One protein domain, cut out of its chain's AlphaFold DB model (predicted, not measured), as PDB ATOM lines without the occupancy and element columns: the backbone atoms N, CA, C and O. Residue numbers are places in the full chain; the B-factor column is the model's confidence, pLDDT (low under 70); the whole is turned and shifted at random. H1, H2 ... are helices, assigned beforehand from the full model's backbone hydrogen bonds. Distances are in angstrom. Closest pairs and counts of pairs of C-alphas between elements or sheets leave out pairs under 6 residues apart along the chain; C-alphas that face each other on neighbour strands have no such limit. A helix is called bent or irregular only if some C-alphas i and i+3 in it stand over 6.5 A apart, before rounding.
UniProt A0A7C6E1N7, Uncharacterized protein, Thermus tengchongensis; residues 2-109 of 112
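What this domain is: This is residues 2 to 109 of the 112 residues of an uncharacterized protein of Thermus tengchongensis (UniProt A0A7C6E1N7). What does the model look like? H1, H2 and H3 form an up-and-down bundle, each running against the one before it; the long, kinked H6 crosses H3, and the short H4 packs on H2 and H3. What is it made of? The printed part has 108 residues with six named helices, H1 to H6 in chain order, and no named strand: the class is all helix. How large is it? It is compact and rounded, with a radius of gyration of the C-alphas of 12.9 A and spans of 35 by 28 by 25 A.

Where its parts are: Where do the first helices run? H1, residues 2 to 16, begins at C-alpha 2 (322.717, 201.089, 179.597) and is 21.3 A long. H2 is residues 23 to 40, 25.6 A, and H3 residues 45 to 61, 23.7 A. What follows? H4 is residues 65 to 70 and H5 residues 74 to 79. H6, residues 84 to 107, is 33.0 A long and ends at C-alpha 107 (339.719, 205.187, 175.333); it is irregular, with C-alphas 89 and 92 7.4 A apart and a kink of 49 degrees near residue 91.

How they stand to each other: How does the bundle meet? H1 and H2 touch as a hairpin, closest at C-alphas of Ala 14 and Leu 26, 5.9 A. H2 and H3 are a hairpin too, closest at C-alphas of Gln 38 and Tyr 48, 5.9 A. What else touches these hubs, H2 and H3? H6 touches H3 at a steep tilt of 51 degrees, closest at C-alphas of Ala 54 and Gly 101, 3.8 A. H4 touches H2 with C-alphas of Leu 67 and Trp 24 closest, 4.5 A; H5 touches H2 with C-alphas of Pro 75 and Leu 32 closest, 6.6 A. Are the backbones whole? Every O i to N i+4 pair is within hydrogen-bond range in H1 to H5, and 16 of 20 in H6.

The domain as a whole: How far does it reach? The C-alphas farthest apart, of Arg 81 and Phe 109, are 39.0 A apart. Is there a cut, a long link or low confidence? The printed part has no cut and no long link; residue 109 alone has pLDDT under 70.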
ATOM      1  N   LEU A   2     322.787 202.377 180.310       82.31
ATOM      2  CA  LEU A   2     322.717 201.089 179.597       82.31
ATOM      3  C   LEU A   2     322.193 201.206 178.155       82.31
ATOM      4  O   LEU A   2     322.722 200.565 177.258       82.31
ATOM      5  N   GLU A   3     321.223 202.084 177.901       85.31
ATOM      6  CA  GLU A   3     320.696 202.303 176.547       85.31
ATOM      7  C   GLU A   3     321.748 202.848 175.574       85.31
ATOM      8  O   GLU A   3     321.798 202.427 174.424       85.31
ATOM      9  N   VAL A   4     322.656 203.716 176.032       82.69
ATOM     10  CA  VAL A   4     323.749 204.218 175.183       82.69
ATOM     11  C   VAL A   4     324.659 203.063 174.756       82.69
ATOM     12  O   VAL A   4     325.091 203.019 173.610       82.69
ATOM     13  N   LEU A   5     324.891 202.080 175.632       87.56
ATOM     14  CA  LEU A   5     325.620 200.860 175.270       87.56
ATOM     15  C   LEU A   5     324.850 200.026 174.237       87.56
ATOM     16  O   LEU A   5     325.462 199.503 173.311       87.56
ATOM     17  N   GLY A   6     323.521 199.952 174.355       90.62
ATOM     18  CA  GLY A   6     322.656 199.322 173.353       90.62
ATOM     19  C   GLY A   6     322.799 199.969 171.974       90.62
ATOM     20  O   GLY A   6     323.008 199.270 170.981       90.62
ATOM     21  N   PHE A   7     322.793 201.304 171.916       92.88
ATOM     22  CA  PHE A   7     323.060 202.039 170.680       92.88
ATOM     23  C   PHE A   7     324.458 201.750 170.121       92.88
ATOM     24  O   PHE A   7     324.608 201.486 168.930       92.88
ATOM     25  N   LEU A   8     325.489 201.771 170.967       90.62
ATOM     26  CA  LEU A   8     326.865 201.505 170.542       90.62
ATOM     27  C   LEU A   8     327.041 200.080 170.013       90.62
ATOM     28  O   LEU A   8     327.783 199.879 169.054       90.62
ATOM     29  N   LEU A   9     326.335 199.102 170.585       92.69
ATOM     30  CA  LEU A   9     326.314 197.731 170.087       92.69
ATOM     31  C   LEU A   9     325.655 197.659 168.705       92.69
ATOM     32  O   LEU A   9     326.205 197.032 167.800       92.69
ATOM     33  N   LEU A  10     324.527 198.347 168.509       93.44
ATOM     34  CA  LEU A  10     323.864 198.441 167.207       93.44
ATOM     35  C   LEU A  10     324.770 199.104 166.155       93.44
ATOM     36  O   LEU A  10     324.920 198.592 165.045       93.44
ATOM     37  N   LEU A  11     325.435 200.204 166.521       91.75
ATOM     38  CA  LEU A  11     326.392 200.894 165.660       91.75
ATOM     39  C   LEU A  11     327.600 200.004 165.333       91.75
ATOM     40  O   LEU A  11     328.038 199.946 164.187       91.75
ATOM     41  N   PHE A  12     328.114 199.259 166.311       92.31
ATOM     42  CA  PHE A  12     329.196 198.302 166.102       92.31
ATOM     43  C   PHE A  12     328.797 197.190 165.122       92.31
ATOM     44  O   PHE A  12     329.563 196.869 164.213       92.31
ATOM     45  N   LEU A  13     327.589 196.633 165.252       92.38
ATOM     46  CA  LEU A  13     327.060 195.642 164.308       92.38
ATOM     47  C   LEU A  13     326.967 196.206 162.886       92.38
ATOM     48  O   LEU A  13     327.379 195.538 161.938       92.38
ATOM     49  N   ALA A  14     326.509 197.450 162.737       90.69
ATOM     50  CA  ALA A  14     326.491 198.132 161.448       90.69
ATOM     51  C   ALA A  14     327.907 198.277 160.861       90.69
ATOM     52  O   ALA A  14     328.140 197.918 159.709       90.69
ATOM     53  N   LEU A  15     328.893 198.692 161.659       89.44
ATOM     54  CA  LEU A  15     330.289 198.787 161.209       89.44
ATOM     55  C   LEU A  15     330.861 197.434 160.753       89.44
ATOM     56  O   LEU A  15     331.664 197.388 159.823       89.44
ATOM     57  N   ARG A  16     330.425 196.306 161.331       91.19
ATOM     58  CA  ARG A  16     330.833 194.964 160.866       91.19
ATOM     59  C   ARG A  16     330.338 194.650 159.452       91.19
ATOM     60  O   ARG A  16     330.944 193.827 158.769       91.19
ATOM     61  N   TRP A  17     329.263 195.295 159.015       90.50
ATOM     62  CA  TRP A  17     328.646 195.101 157.701       90.50
ATOM     63  C   TRP A  17     329.103 196.127 156.655       90.50
ATOM     64  O   TRP A  17     328.660 196.065 155.507       90.50
ATOM     65  N   GLN A  18     330.048 197.010 156.998       88.62
ATOM     66  CA  GLN A  18     330.539 198.077 156.115       88.62
ATOM     67  C   GLN A  18     331.138 197.589 154.784       88.62
ATOM     68  O   GLN A  18     331.170 198.332 153.813       88.62
ATOM     69  N   ASN A  19     331.603 196.335 154.721       90.00
ATOM     70  CA  ASN A  19     332.152 195.750 153.491       90.00
ATOM     71  C   ASN A  19     331.063 195.311 152.498       90.00
ATOM     72  O   ASN A  19     331.382 194.968 151.364       90.00
ATOM     73  N   ARG A  20     329.794 195.254 152.924       91.75
ATOM     74  CA  ARG A  20     328.664 194.824 152.086       91.75
ATOM     75  C   ARG A  20     327.730 195.962 151.710       91.75
ATOM     76  O   ARG A  20     327.091 195.895 150.667       91.75
ATOM     77  N   LEU A  21     327.621 196.971 152.567       91.75
ATOM     78  CA  LEU A  21     326.713 198.097 152.394       91.75
ATOM     79  C   LEU A  21     327.428 199.399 152.756       91.75
ATOM     80  O   LEU A  21     328.253 199.409 153.672       91.75
ATOM     81  N   PRO A  22     327.102 200.510 152.078       93.69
ATOM     82  CA  PRO A  22     327.731 201.782 152.376       93.69
ATOM     83  C   PRO A  22     327.354 202.258 153.786       93.69
ATOM     84  O   PRO A  22     326.196 202.183 154.203       93.69
ATOM     85  N   LEU A  23     328.338 202.796 154.509       92.31
ATOM     86  CA  LEU A  23     328.195 203.199 155.913       92.31
ATOM     87  C   LEU A  23     327.092 204.232 156.154       92.31
ATOM     88  O   LEU A  23     326.428 204.171 157.183       92.31
ATOM     89  N   TRP A  24     326.867 205.157 155.220       93.56
ATOM     90  CA  TRP A  24     325.788 206.139 155.348       93.56
ATOM     91  C   TRP A  24     324.410 205.459 155.361       93.56
ATOM     92  O   TRP A  24     323.563 205.820 156.173       93.56
ATOM     93  N   ALA A  25     324.197 204.431 154.533       94.75
ATOM     94  CA  ALA A  25     322.924 203.715 154.471       94.75
ATOM     95  C   ALA A  25     322.703 202.895 155.744       94.75
ATOM     96  O   ALA A  25     321.617 202.908 156.316       94.75
ATOM     97  N   LEU A  26     323.757 202.237 156.230       95.50
ATOM     98  CA  LEU A  26     323.726 201.546 157.518       95.50
ATOM     99  C   LEU A  26     323.445 202.521 158.668       95.50
ATOM    100  O   LEU A  26     322.638 202.214 159.537       95.50
ATOM    101  N   GLY A  27     324.042 203.715 158.640       96.44
ATOM    102  CA  GLY A  27     323.777 204.785 159.600       96.44
ATOM    103  C   GLY A  27     322.312 205.216 159.627       96.44
ATOM    104  O   GLY A  27     321.750 205.359 160.710       96.44
ATOM    105  N   VAL A  28     321.669 205.348 158.461       96.94
ATOM    106  CA  VAL A  28     320.234 205.672 158.364       96.94
ATOM    107  C   VAL A  28     319.393 204.588 159.038       96.94
ATOM    108  O   VAL A  28     318.526 204.905 159.850       96.94
ATOM    109  N   TRP A  29     319.676 203.313 158.764       96.12
ATOM    110  CA  TRP A  29     318.961 202.202 159.395       96.12
ATOM    111  C   TRP A  29     319.182 202.143 160.904       96.12
ATOM    112  O   TRP A  29     318.217 201.993 161.647       96.12
ATOM    113  N   VAL A  30     320.424 202.313 161.369       96.75
ATOM    114  CA  VAL A  30     320.745 202.389 162.802       96.75
ATOM    115  C   VAL A  30     319.945 203.503 163.466       96.75
ATOM    116  O   VAL A  30     319.343 203.282 164.511       96.75
ATOM    117  N   ASN A  31     319.898 204.682 162.847       97.56
ATOM    118  CA  ASN A  31     319.178 205.835 163.362       97.56
ATOM    119  C   ASN A  31     317.666 205.577 163.459       97.56
ATOM    120  O   ASN A  31     317.069 205.814 164.508       97.56
ATOM    121  N   LEU A  32     317.058 205.020 162.408       97.19
ATOM    122  CA  LEU A  32     315.632 204.685 162.385       97.19
ATOM    123  C   LEU A  32     315.271 203.599 163.403       97.19
ATOM    124  O   LEU A  32     314.333 203.779 164.175       97.19
ATOM    125  N   ILE A  33     316.027 202.499 163.443       96.75
ATOM    126  CA  ILE A  33     315.801 201.403 164.396       96.75
ATOM    127  C   ILE A  33     315.932 201.925 165.826       96.75
ATOM    128  O   ILE A  33     315.096 201.622 166.674       96.75
ATOM    129  N   TRP A  34     316.956 202.741 166.085       97.06
ATOM    130  CA  TRP A  34     317.168 203.332 167.398       97.06
ATOM    131  C   TRP A  34     316.044 204.288 167.795       97.06
ATOM    132  O   TRP A  34     315.574 204.237 168.929       97.06
ATOM    133  N   PHE A  35     315.575 205.121 166.864       97.12
ATOM    134  CA  PHE A  35     314.450 206.021 167.091       97.12
ATOM    135  C   PHE A  35     313.167 205.256 167.424       97.12
ATOM    136  O   PHE A  35     312.505 205.579 168.408       97.12
ATOM    137  N   VAL A  36     312.828 204.227 166.642       96.69
ATOM    138  CA  VAL A  36     311.638 203.395 166.883       96.69
ATOM    139  C   VAL A  36     311.747 202.697 168.236       96.69
ATOM    140  O   VAL A  36     310.835 202.800 169.049       96.69
ATOM    141  N   TYR A  37     312.884 202.060 168.524       96.12
ATOM    142  CA  TYR A  37     313.105 201.400 169.810       96.12
ATOM    143  C   TYR A  37     312.904 202.356 170.991       96.12
ATOM    144  O   TYR A  37     312.217 202.016 171.950       96.12
ATOM    145  N   GLN A  38     313.465 203.565 170.913       95.81
ATOM    146  CA  GLN A  38     313.380 204.532 172.004       95.81
ATOM    147  C   GLN A  38     311.986 205.131 172.196       95.81
ATOM    148  O   GLN A  38     311.648 205.472 173.325       95.81
ATOM    149  N   ASN A  39     311.181 205.248 171.137       94.00
ATOM    150  CA  ASN A  39     309.796 205.712 171.257       94.00
ATOM    151  C   ASN A  39     308.851 204.629 171.791       94.00
ATOM    152  O   ASN A  39     307.967 204.946 172.577       94.00
ATOM    153  N   GLU A  40     309.031 203.377 171.372       93.88
ATOM    154  CA  GLU A  40     308.077 202.304 171.678       93.88
ATOM    155  C   GLU A  40     308.406 201.556 172.979       93.88
ATOM    156  O   GLU A  40     307.508 201.125 173.697       93.88
ATOM    157  N   LEU A  41     309.695 201.357 173.275       92.12
ATOM    158  CA  LEU A  41     310.151 200.454 174.342       92.12
ATOM    159  C   LEU A  41     311.201 201.069 175.279       92.12
ATOM    160  O   LEU A  41     311.460 200.515 176.347       92.12
ATOM    161  N   GLY A  42     311.854 202.152 174.858       90.69
ATOM    162  CA  GLY A  42     312.948 202.781 175.591       90.69
ATOM    163  C   GLY A  42     312.524 203.974 176.445       90.69
ATOM    164  O   GLY A  42     311.354 204.182 176.757       90.69
ATOM    165  N   SER A  43     313.513 204.784 176.817       90.25
ATOM    166  CA  SER A  43     313.351 205.962 177.678       90.25
ATOM    167  C   SER A  43     313.058 207.260 176.906       90.25
ATOM    168  O   SER A  43     313.244 208.359 177.439       90.25
ATOM    169  N   GLY A  44     312.628 207.168 175.644       93.50
ATOM    170  CA  GLY A  44     312.220 208.309 174.826       93.50
ATOM    171  C   GLY A  44     313.370 209.123 174.218       93.50
ATOM    172  O   GLY A  44     314.503 208.666 174.039       93.50
ATOM    173  N   TRP A  45     313.074 210.376 173.859       94.19
ATOM    174  CA  TRP A  45     313.934 211.184 172.981       94.19
ATOM    175  C   TRP A  45     315.282 211.565 173.595       94.19
ATOM    176  O   TRP A  45     316.275 211.681 172.878       94.19
ATOM    177  N   LEU A  46     315.359 211.719 174.920       94.62
ATOM    178  CA  LEU A  46     316.615 212.037 175.604       94.62
ATOM    179  C   LEU A  46     317.635 210.901 175.461       94.62
ATOM    180  O   LEU A  46     318.810 211.141 175.184       94.62
ATOM    181  N   ALA A  47     317.193 209.656 175.630       93.56
ATOM    182  CA  ALA A  47     318.036 208.480 175.458       93.56
ATOM    183  C   ALA A  47     318.427 208.265 173.996       93.56
ATOM    184  O   ALA A  47     319.592 207.983 173.695       93.56
ATOM    185  N   TYR A  48     317.472 208.478 173.089       96.00
ATOM    186  CA  TYR A  48     317.717 208.501 171.655       96.00
ATOM    187  C   TYR A  48     318.862 209.461 171.292       96.00
ATOM    188  O   TYR A  48     319.856 209.035 170.696       96.00
ATOM    189  N   LEU A  49     318.771 210.717 171.739       96.62
ATOM    190  CA  LEU A  49     319.760 211.756 171.458       96.62
ATOM    191  C   LEU A  49     321.110 211.492 172.121       96.62
ATOM    192  O   LEU A  49     322.135 211.706 171.484       96.62
ATOM    193  N   ARG A  50     321.154 210.966 173.348       95.94
ATOM    194  CA  ARG A  50     322.426 210.560 173.975       95.94
ATOM    195  C   ARG A  50     323.142 209.477 173.167       95.94
ATOM    196  O   ARG A  50     324.354 209.552 172.980       95.94
ATOM    197  N   GLY A  51     322.400 208.484 172.669       95.31
ATOM    198  CA  GLY A  51     322.942 207.466 171.768       95.31
ATOM    199  C   GLY A  51     323.509 208.095 170.497       95.31
ATOM    200  O   GLY A  51     324.696 207.937 170.203       95.31
ATOM    201  N   LEU A  52     322.695 208.894 169.798       96.88
ATOM    202  CA  LEU A  52     323.124 209.581 168.581       96.88
ATOM    203  C   LEU A  52     324.336 210.481 168.799       96.88
ATOM    204  O   LEU A  52     325.257 210.434 167.996       96.88
ATOM    205  N   GLY A  53     324.379 211.256 169.881       96.69
ATOM    206  CA  GLY A  53     325.505 212.128 170.196       96.69
ATOM    207  C   GLY A  53     326.820 211.354 170.267       96.69
ATOM    208  O   GLY A  53     327.810 211.756 169.655       96.69
ATOM    209  N   ALA A  54     326.814 210.191 170.930       95.38
ATOM    210  CA  ALA A  54     327.988 209.326 170.990       95.38
ATOM    211  C   ALA A  54     328.386 208.825 169.594       95.38
ATOM    212  O   ALA A  54     329.557 208.893 169.218       95.38
ATOM    213  N   GLY A  55     327.409 208.380 168.799       95.19
ATOM    214  CA  GLY A  55     327.630 207.914 167.429       95.19
ATOM    215  C   GLY A  55     328.152 208.994 166.485       95.19
ATOM    216  O   GLY A  55     329.099 208.741 165.746       95.19
ATOM    217  N   ILE A  56     327.581 210.200 166.531       96.62
ATOM    218  CA  ILE A  56     327.998 211.356 165.728       96.62
ATOM    219  C   ILE A  56     329.441 211.717 166.058       96.62
ATOM    220  O   ILE A  56     330.247 211.872 165.140       96.62
ATOM    221  N   PHE A  57     329.786 211.822 167.348       96.00
ATOM    222  CA  PHE A  57     331.152 212.154 167.743       96.00
ATOM    223  C   PHE A  57     332.138 211.093 167.256       96.00
ATOM    224  O   PHE A  57     333.161 211.436 166.670       96.00
ATOM    225  N   LEU A  58     331.826 209.808 167.440       93.94
ATOM    226  CA  LEU A  58     332.680 208.718 166.968       93.94
ATOM    227  C   LEU A  58     332.820 208.737 165.439       93.94
ATOM    228  O   LEU A  58     333.934 208.661 164.925       93.94
ATOM    229  N   ALA A  59     331.720 208.891 164.703       94.31
ATOM    230  CA  ALA A  59     331.736 208.951 163.245       94.31
ATOM    231  C   ALA A  59     332.569 210.136 162.731       94.31
ATOM    232  O   ALA A  59     333.404 209.963 161.844       94.31
ATOM    233  N   ALA A  60     332.398 211.322 163.320       94.38
ATOM    234  CA  ALA A  60     333.192 212.499 162.989       94.38
ATOM    235  C   ALA A  60     334.673 212.313 163.368       94.38
ATOM    236  O   ALA A  60     335.556 212.543 162.544       94.38
ATOM    237  N   GLY A  61     334.950 211.825 164.579       91.81
ATOM    238  CA  GLY A  61     336.302 211.607 165.101       91.81
ATOM    239  C   GLY A  61     337.107 210.558 164.327       91.81
ATOM    240  O   GLY A  61     338.332 210.665 164.241       91.81
ATOM    241  N   TYR A  62     336.440 209.568 163.727       90.62
ATOM    242  CA  TYR A  62     337.054 208.566 162.846       90.62
ATOM    243  C   TYR A  62     337.004 208.927 161.352       90.62
ATOM    244  O   TYR A  62     337.347 208.091 160.514       90.62
ATOM    245  N   GLY A  63     336.609 210.154 160.995       92.31
ATOM    246  CA  GLY A  63     336.653 210.639 159.613       92.31
ATOM    247  C   GLY A  63     335.612 210.004 158.689       92.31
ATOM    248  O   GLY A  63     335.880 209.808 157.507       92.31
ATOM    249  N   GLN A  64     334.429 209.670 159.212       93.31
ATOM    250  CA  GLN A  64     333.314 209.072 158.470       93.31
ATOM    251  C   GLN A  64     332.160 210.083 158.305       93.31
ATOM    252  O   GLN A  64     331.119 209.945 158.956       93.31
ATOM    253  N   PRO A  65     332.298 211.111 157.441       93.88
ATOM    254  CA  PRO A  65     331.325 212.203 157.343       93.88
ATOM    255  C   PRO A  65     329.935 211.730 156.904       93.88
ATOM    256  O   PRO A  65     328.933 212.217 157.420       93.88
ATOM    257  N   GLY A  66     329.854 210.739 156.008       94.94
ATOM    258  CA  GLY A  66     328.572 210.175 155.575       94.94
ATOM    259  C   GLY A  66     327.820 209.459 156.700       94.94
ATOM    260  O   GLY A  66     326.598 209.548 156.781       94.94
ATOM    261  N   LEU A  67     328.543 208.795 157.607       95.75
ATOM    262  CA  LEU A  67     327.951 208.175 158.792       95.75
ATOM    263  C   LEU A  67     327.520 209.237 159.809       95.75
ATOM    264  O   LEU A  67     326.422 209.148 160.347       95.75
ATOM    265  N   ALA A  68     328.345 210.263 160.036       96.62
ATOM    266  CA  ALA A  68     328.002 211.368 160.931       96.62
ATOM    267  C   ALA A  68     326.728 212.092 160.467       96.62
ATOM    268  O   ALA A  68     325.841 212.345 161.277       96.62
ATOM    269  N   TRP A  69     326.601 212.347 159.160       96.75
ATOM    270  CA  TRP A  69     325.389 212.911 158.570       96.75
ATOM    271  C   TRP A  69     324.182 211.992 158.766       96.75
ATOM    272  O   TRP A  69     323.127 212.451 159.192       96.75
ATOM    273  N   ALA A  70     324.329 210.689 158.518       97.19
ATOM    274  CA  ALA A  70     323.242 209.724 158.677       97.19
ATOM    275  C   ALA A  70     322.737 209.605 160.127       97.19
ATOM    276  O   ALA A  70     321.567 209.290 160.349       97.19
ATOM    277  N   LEU A  71     323.604 209.876 161.107       97.25
ATOM    278  CA  LEU A  71     323.298 209.832 162.539       97.25
ATOM    279  C   LEU A  71     322.790 211.161 163.115       97.25
ATOM    280  O   LEU A  71     322.502 211.219 164.307       97.25
ATOM    281  N   LEU A  72     322.645 212.221 162.315       96.38
ATOM    282  CA  LEU A  72     321.927 213.418 162.761       96.38
ATOM    283  C   LEU A  72     320.481 213.059 163.146       96.38
ATOM    284  O   LEU A  72     319.943 212.078 162.633       96.38
ATOM    285  N   PRO A  73     319.815 213.826 164.025       95.69
ATOM    286  CA  PRO A  73     318.493 213.478 164.550       95.69
ATOM    287  C   PRO A  73     317.357 213.704 163.529       95.69
ATOM    288  O   PRO A  73     316.337 214.304 163.857       95.69
ATOM    289  N   TRP A  74     317.511 213.232 162.283       95.44
ATOM    290  CA  TRP A  74     316.514 213.343 161.216       95.44
ATOM    291  C   TRP A  74     315.154 212.768 161.609       95.44
ATOM    292  O   TRP A  74     314.168 213.475 161.421       95.44
ATOM    293  N   PRO A  75     315.055 211.549 162.179       96.00
ATOM    294  CA  PRO A  75     313.768 211.003 162.604       96.00
ATOM    295  C   PRO A  75     313.045 211.904 163.603       96.00
ATOM    296  O   PRO A  75     311.858 212.164 163.439       96.00
ATOM    297  N   LEU A  76     313.772 212.439 164.590       95.31
ATOM    298  CA  LEU A  76     313.196 213.353 165.569       95.31
ATOM    299  C   LEU A  76     312.799 214.687 164.928       95.31
ATOM    300  O   LEU A  76     311.705 215.168 165.179       95.31
ATOM    301  N   LEU A  77     313.627 215.257 164.049       95.19
ATOM    302  CA  LEU A  77     313.266 216.464 163.298       95.19
ATOM    303  C   LEU A  77     311.993 216.271 162.472       95.19
ATOM    304  O   LEU A  77     311.128 217.140 162.472       95.19
ATOM    305  N   LEU A  78     311.863 215.139 161.780       95.56
ATOM    306  CA  LEU A  78     310.665 214.813 161.008       95.56
ATOM    307  C   LEU A  78     309.450 214.609 161.919       95.56
ATOM    308  O   LEU A  78     308.367 215.100 161.605       95.56
ATOM    309  N   TYR A  79     309.636 213.945 163.062       94.56
ATOM    310  CA  TYR A  79     308.595 213.753 164.069       94.56
ATOM    311  C   TYR A  79     308.079 215.092 164.617       94.56
ATOM    312  O   TYR A  79     306.871 215.308 164.700       94.56
ATOM    313  N   LEU A  80     308.991 216.030 164.881       94.19
ATOM    314  CA  LEU A  80     308.704 217.400 165.310       94.19
ATOM    315  C   LEU A  80     308.256 218.319 164.161       94.19
ATOM    316  O   LEU A  80     308.191 219.533 164.325       94.19
ATOM    317  N   ARG A  81     307.964 217.773 162.972       95.75
ATOM    318  CA  ARG A  81     307.522 218.538 161.791       95.75
ATOM    319  C   ARG A  81     308.483 219.669 161.409       95.75
ATOM    320  O   ARG A  81     308.057 220.724 160.949       95.75
ATOM    321  N   LEU A  82     309.781 219.414 161.566       93.75
ATOM    322  CA  LEU A  82     310.877 220.349 161.313       93.75
ATOM    323  C   LEU A  82     310.901 221.563 162.260       93.75
ATOM    324  O   LEU A  82     311.549 222.562 161.943       93.75
ATOM    325  N   ASP A  83     310.259 221.482 163.432       93.62
ATOM    326  CA  ASP A  83     310.408 222.502 164.470       93.62
ATOM    327  C   ASP A  83     311.782 222.396 165.149       93.62
ATOM    328  O   ASP A  83     312.029 221.631 166.086       93.62
ATOM    329  N   VAL A  84     312.714 223.204 164.651       91.25
ATOM    330  CA  VAL A  84     314.077 223.277 165.182       91.25
ATOM    331  C   VAL A  84     314.093 223.853 166.600       91.25
ATOM    332  O   VAL A  84     314.976 223.498 167.376       91.25
ATOM    333  N   ARG A  85     313.137 224.714 166.978       92.94
ATOM    334  CA  ARG A  85     313.118 225.326 168.318       92.94
ATOM    335  C   ARG A  85     312.869 224.278 169.386       92.94
ATOM    336  O   ARG A  85     313.529 224.304 170.421       92.94
ATOM    337  N   GLU A  86     311.967 223.349 169.109       90.88
ATOM    338  CA  GLU A  86     311.697 222.231 170.003       90.88
ATOM    339  C   GLU A  86     312.907 221.291 170.089       90.88
ATOM    340  O   GLU A  86     313.321 220.932 171.190       90.88
ATOM    341  N   LEU A  87     313.582 221.000 168.966       89.25
ATOM    342  CA  LEU A  87     314.823 220.214 168.977       89.25
ATOM    343  C   LEU A  87     315.923 220.857 169.846       89.25
ATOM    344  O   LEU A  87     316.649 220.143 170.542       89.25
ATOM    345  N   LEU A  88     316.055 222.188 169.823       90.69
ATOM    346  CA  LEU A  88     317.072 222.911 170.599       90.69
ATOM    347  C   LEU A  88     316.939 222.684 172.110       90.69
ATOM    348  O   LEU A  88     317.951 222.707 172.812       90.69
ATOM    349  N   LEU A  89     315.737 222.405 172.617       91.44
ATOM    350  CA  LEU A  89     315.530 222.091 174.034       91.44
ATOM    351  C   LEU A  89     316.203 220.772 174.441       91.44
ATOM    352  O   LEU A  89     316.585 220.598 175.597       91.44
ATOM    353  N   TYR A  90     316.401 219.862 173.487       89.25
ATOM    354  CA  TYR A  90     317.004 218.554 173.715       89.25
ATOM    355  C   TYR A  90     318.490 218.479 173.331       89.25
ATOM    356  O   TYR A  90     319.139 217.453 173.555       89.25
ATOM    357  N   LEU A  91     319.061 219.565 172.799       89.81
ATOM    358  CA  LEU A  91     320.477 219.654 172.431       89.81
ATOM    359  C   LEU A  91     321.448 219.279 173.570       89.81
ATOM    360  O   LEU A  91     322.449 218.619 173.278       89.81
ATOM    361  N   PRO A  92     321.178 219.605 174.854       95.06
ATOM    362  CA  PRO A  92     322.032 219.164 175.957       95.06
ATOM    363  C   PRO A  92     322.200 217.640 176.025       95.06
ATOM    364  O   PRO A  92     323.314 217.161 176.219       95.06
ATOM    365  N   ALA A  93     321.139 216.865 175.773       94.19
ATOM    366  CA  ALA A  93     321.202 215.401 175.786       94.19
ATOM    367  C   ALA A  93     322.064 214.846 174.641       94.19
ATOM    368  O   ALA A  93     322.809 213.881 174.827       94.19
ATOM    369  N   LEU A  94     322.010 215.483 173.467       95.12
ATOM    370  CA  LEU A  94     322.911 215.175 172.358       95.12
ATOM    371  C   LEU A  94     324.370 215.448 172.758       95.12
ATOM    372  O   LEU A  94     325.235 214.600 172.547       95.12
ATOM    373  N   GLY A  95     324.633 216.594 173.394       95.12
ATOM    374  CA  GLY A  95     325.958 216.975 173.891       95.12
ATOM    375  C   GLY A  95     326.517 216.009 174.941       95.12
ATOM    376  O   GLY A  95     327.670 215.598 174.840       95.12
ATOM    377  N   GLU A  96     325.698 215.569 175.898       95.12
ATOM    378  CA  GLU A  96     326.065 214.518 176.862       95.12
ATOM    379  C   GLU A  96     326.488 213.225 176.152       95.12
ATOM    380  O   GLU A  96     327.497 212.608 176.501       95.12
ATOM    381  N   GLY A  97     325.745 212.839 175.112       95.06
ATOM    382  CA  GLY A  97     326.107 211.734 174.234       95.06
ATOM    383  C   GLY A  97     327.465 211.934 173.572       95.06
ATOM    384  O   GLY A  97     328.307 211.039 173.597       95.06
ATOM    385  N   MET A  98     327.714 213.120 173.014       96.00
ATOM    386  CA  MET A  98     328.992 213.449 172.377       96.00
ATOM    387  C   MET A  98     330.160 213.386 173.361       96.00
ATOM    388  O   MET A  98     331.221 212.897 172.988       96.00
ATOM    389  N   LEU A  99     329.974 213.809 174.616       95.94
ATOM    390  CA  LEU A  99     330.989 213.660 175.662       95.94
ATOM    391  C   LEU A  99     331.321 212.185 175.912       95.94
ATOM    392  O   LEU A  99     332.495 211.827 175.982       95.94
ATOM    393  N   LEU A 100     330.314 211.307 175.976       92.50
ATOM    394  CA  LEU A 100     330.547 209.861 176.060       92.50
ATOM    395  C   LEU A 100     331.267 209.332 174.815       92.50
ATOM    396  O   LEU A 100     332.222 208.570 174.940       92.50
ATOM    397  N   GLY A 101     330.857 209.769 173.624       92.88
ATOM    398  CA  GLY A 101     331.543 209.456 172.371       92.88
ATOM    399  C   GLY A 101     333.005 209.903 172.381       92.88
ATOM    400  O   GLY A 101     333.870 209.163 171.925       92.88
ATOM    401  N   ALA A 102     333.304 211.062 172.967       94.75
ATOM    402  CA  ALA A 102     334.659 211.570 173.131       94.75
ATOM    403  C   ALA A 102     335.479 210.717 174.099       94.75
ATOM    404  O   ALA A 102     336.610 210.356 173.779       94.75
ATOM    405  N   LEU A 103     334.908 210.327 175.240       93.19
ATOM    406  CA  LEU A 103     335.563 209.410 176.176       93.19
ATOM    407  C   LEU A 103     335.872 208.064 175.515       93.19
ATOM    408  O   LEU A 103     336.977 207.553 175.667       93.19
ATOM    409  N   LEU A 104     334.936 207.517 174.737       89.88
ATOM    410  CA  LEU A 104     335.136 206.270 173.996       89.88
ATOM    411  C   LEU A 104     336.169 206.415 172.881       89.88
ATOM    412  O   LEU A 104     336.993 205.525 172.696       89.88
ATOM    413  N   TYR A 105     336.160 207.538 172.168       90.06
ATOM    414  CA  TYR A 105     337.154 207.849 171.147       90.06
ATOM    415  C   TYR A 105     338.568 207.926 171.741       90.06
ATOM    416  O   TYR A 105     339.519 207.392 171.166       90.06
ATOM    417  N   LEU A 106     338.704 208.559 172.910       90.94
ATOM    418  CA  LEU A 106     339.964 208.645 173.647       90.94
ATOM    419  C   LEU A 106     340.385 207.280 174.204       90.94
ATOM    420  O   LEU A 106     341.542 206.901 174.055       90.94
ATOM    421  N   ALA A 107     339.456 206.519 174.788       87.06
ATOM    422  CA  ALA A 107     339.719 205.187 175.333       87.06
ATOM    423  C   ALA A 107     340.090 204.167 174.245       87.06
ATOM    424  O   ALA A 107     340.957 203.322 174.453       87.06
ATOM    425  N   GLY A 108     339.474 204.269 173.068       75.25
ATOM    426  CA  GLY A 108     339.773 203.457 171.891       75.25
ATOM    427  C   GLY A 108     341.013 203.904 171.117       75.25
ATOM    428  O   GLY A 108     341.198 203.421 170.004       75.25
ATOM    429  N   PHE A 109     341.795 204.842 171.673       54.44
ATOM    430  CA  PHE A 109     343.040 205.420 171.166       54.44
ATOM    431  C   PHE A 109     343.134 205.478 169.636       54.44
ATOM    432  O   PHE A 109     343.545 204.526 168.973       54.44
TER     433      PHE A 109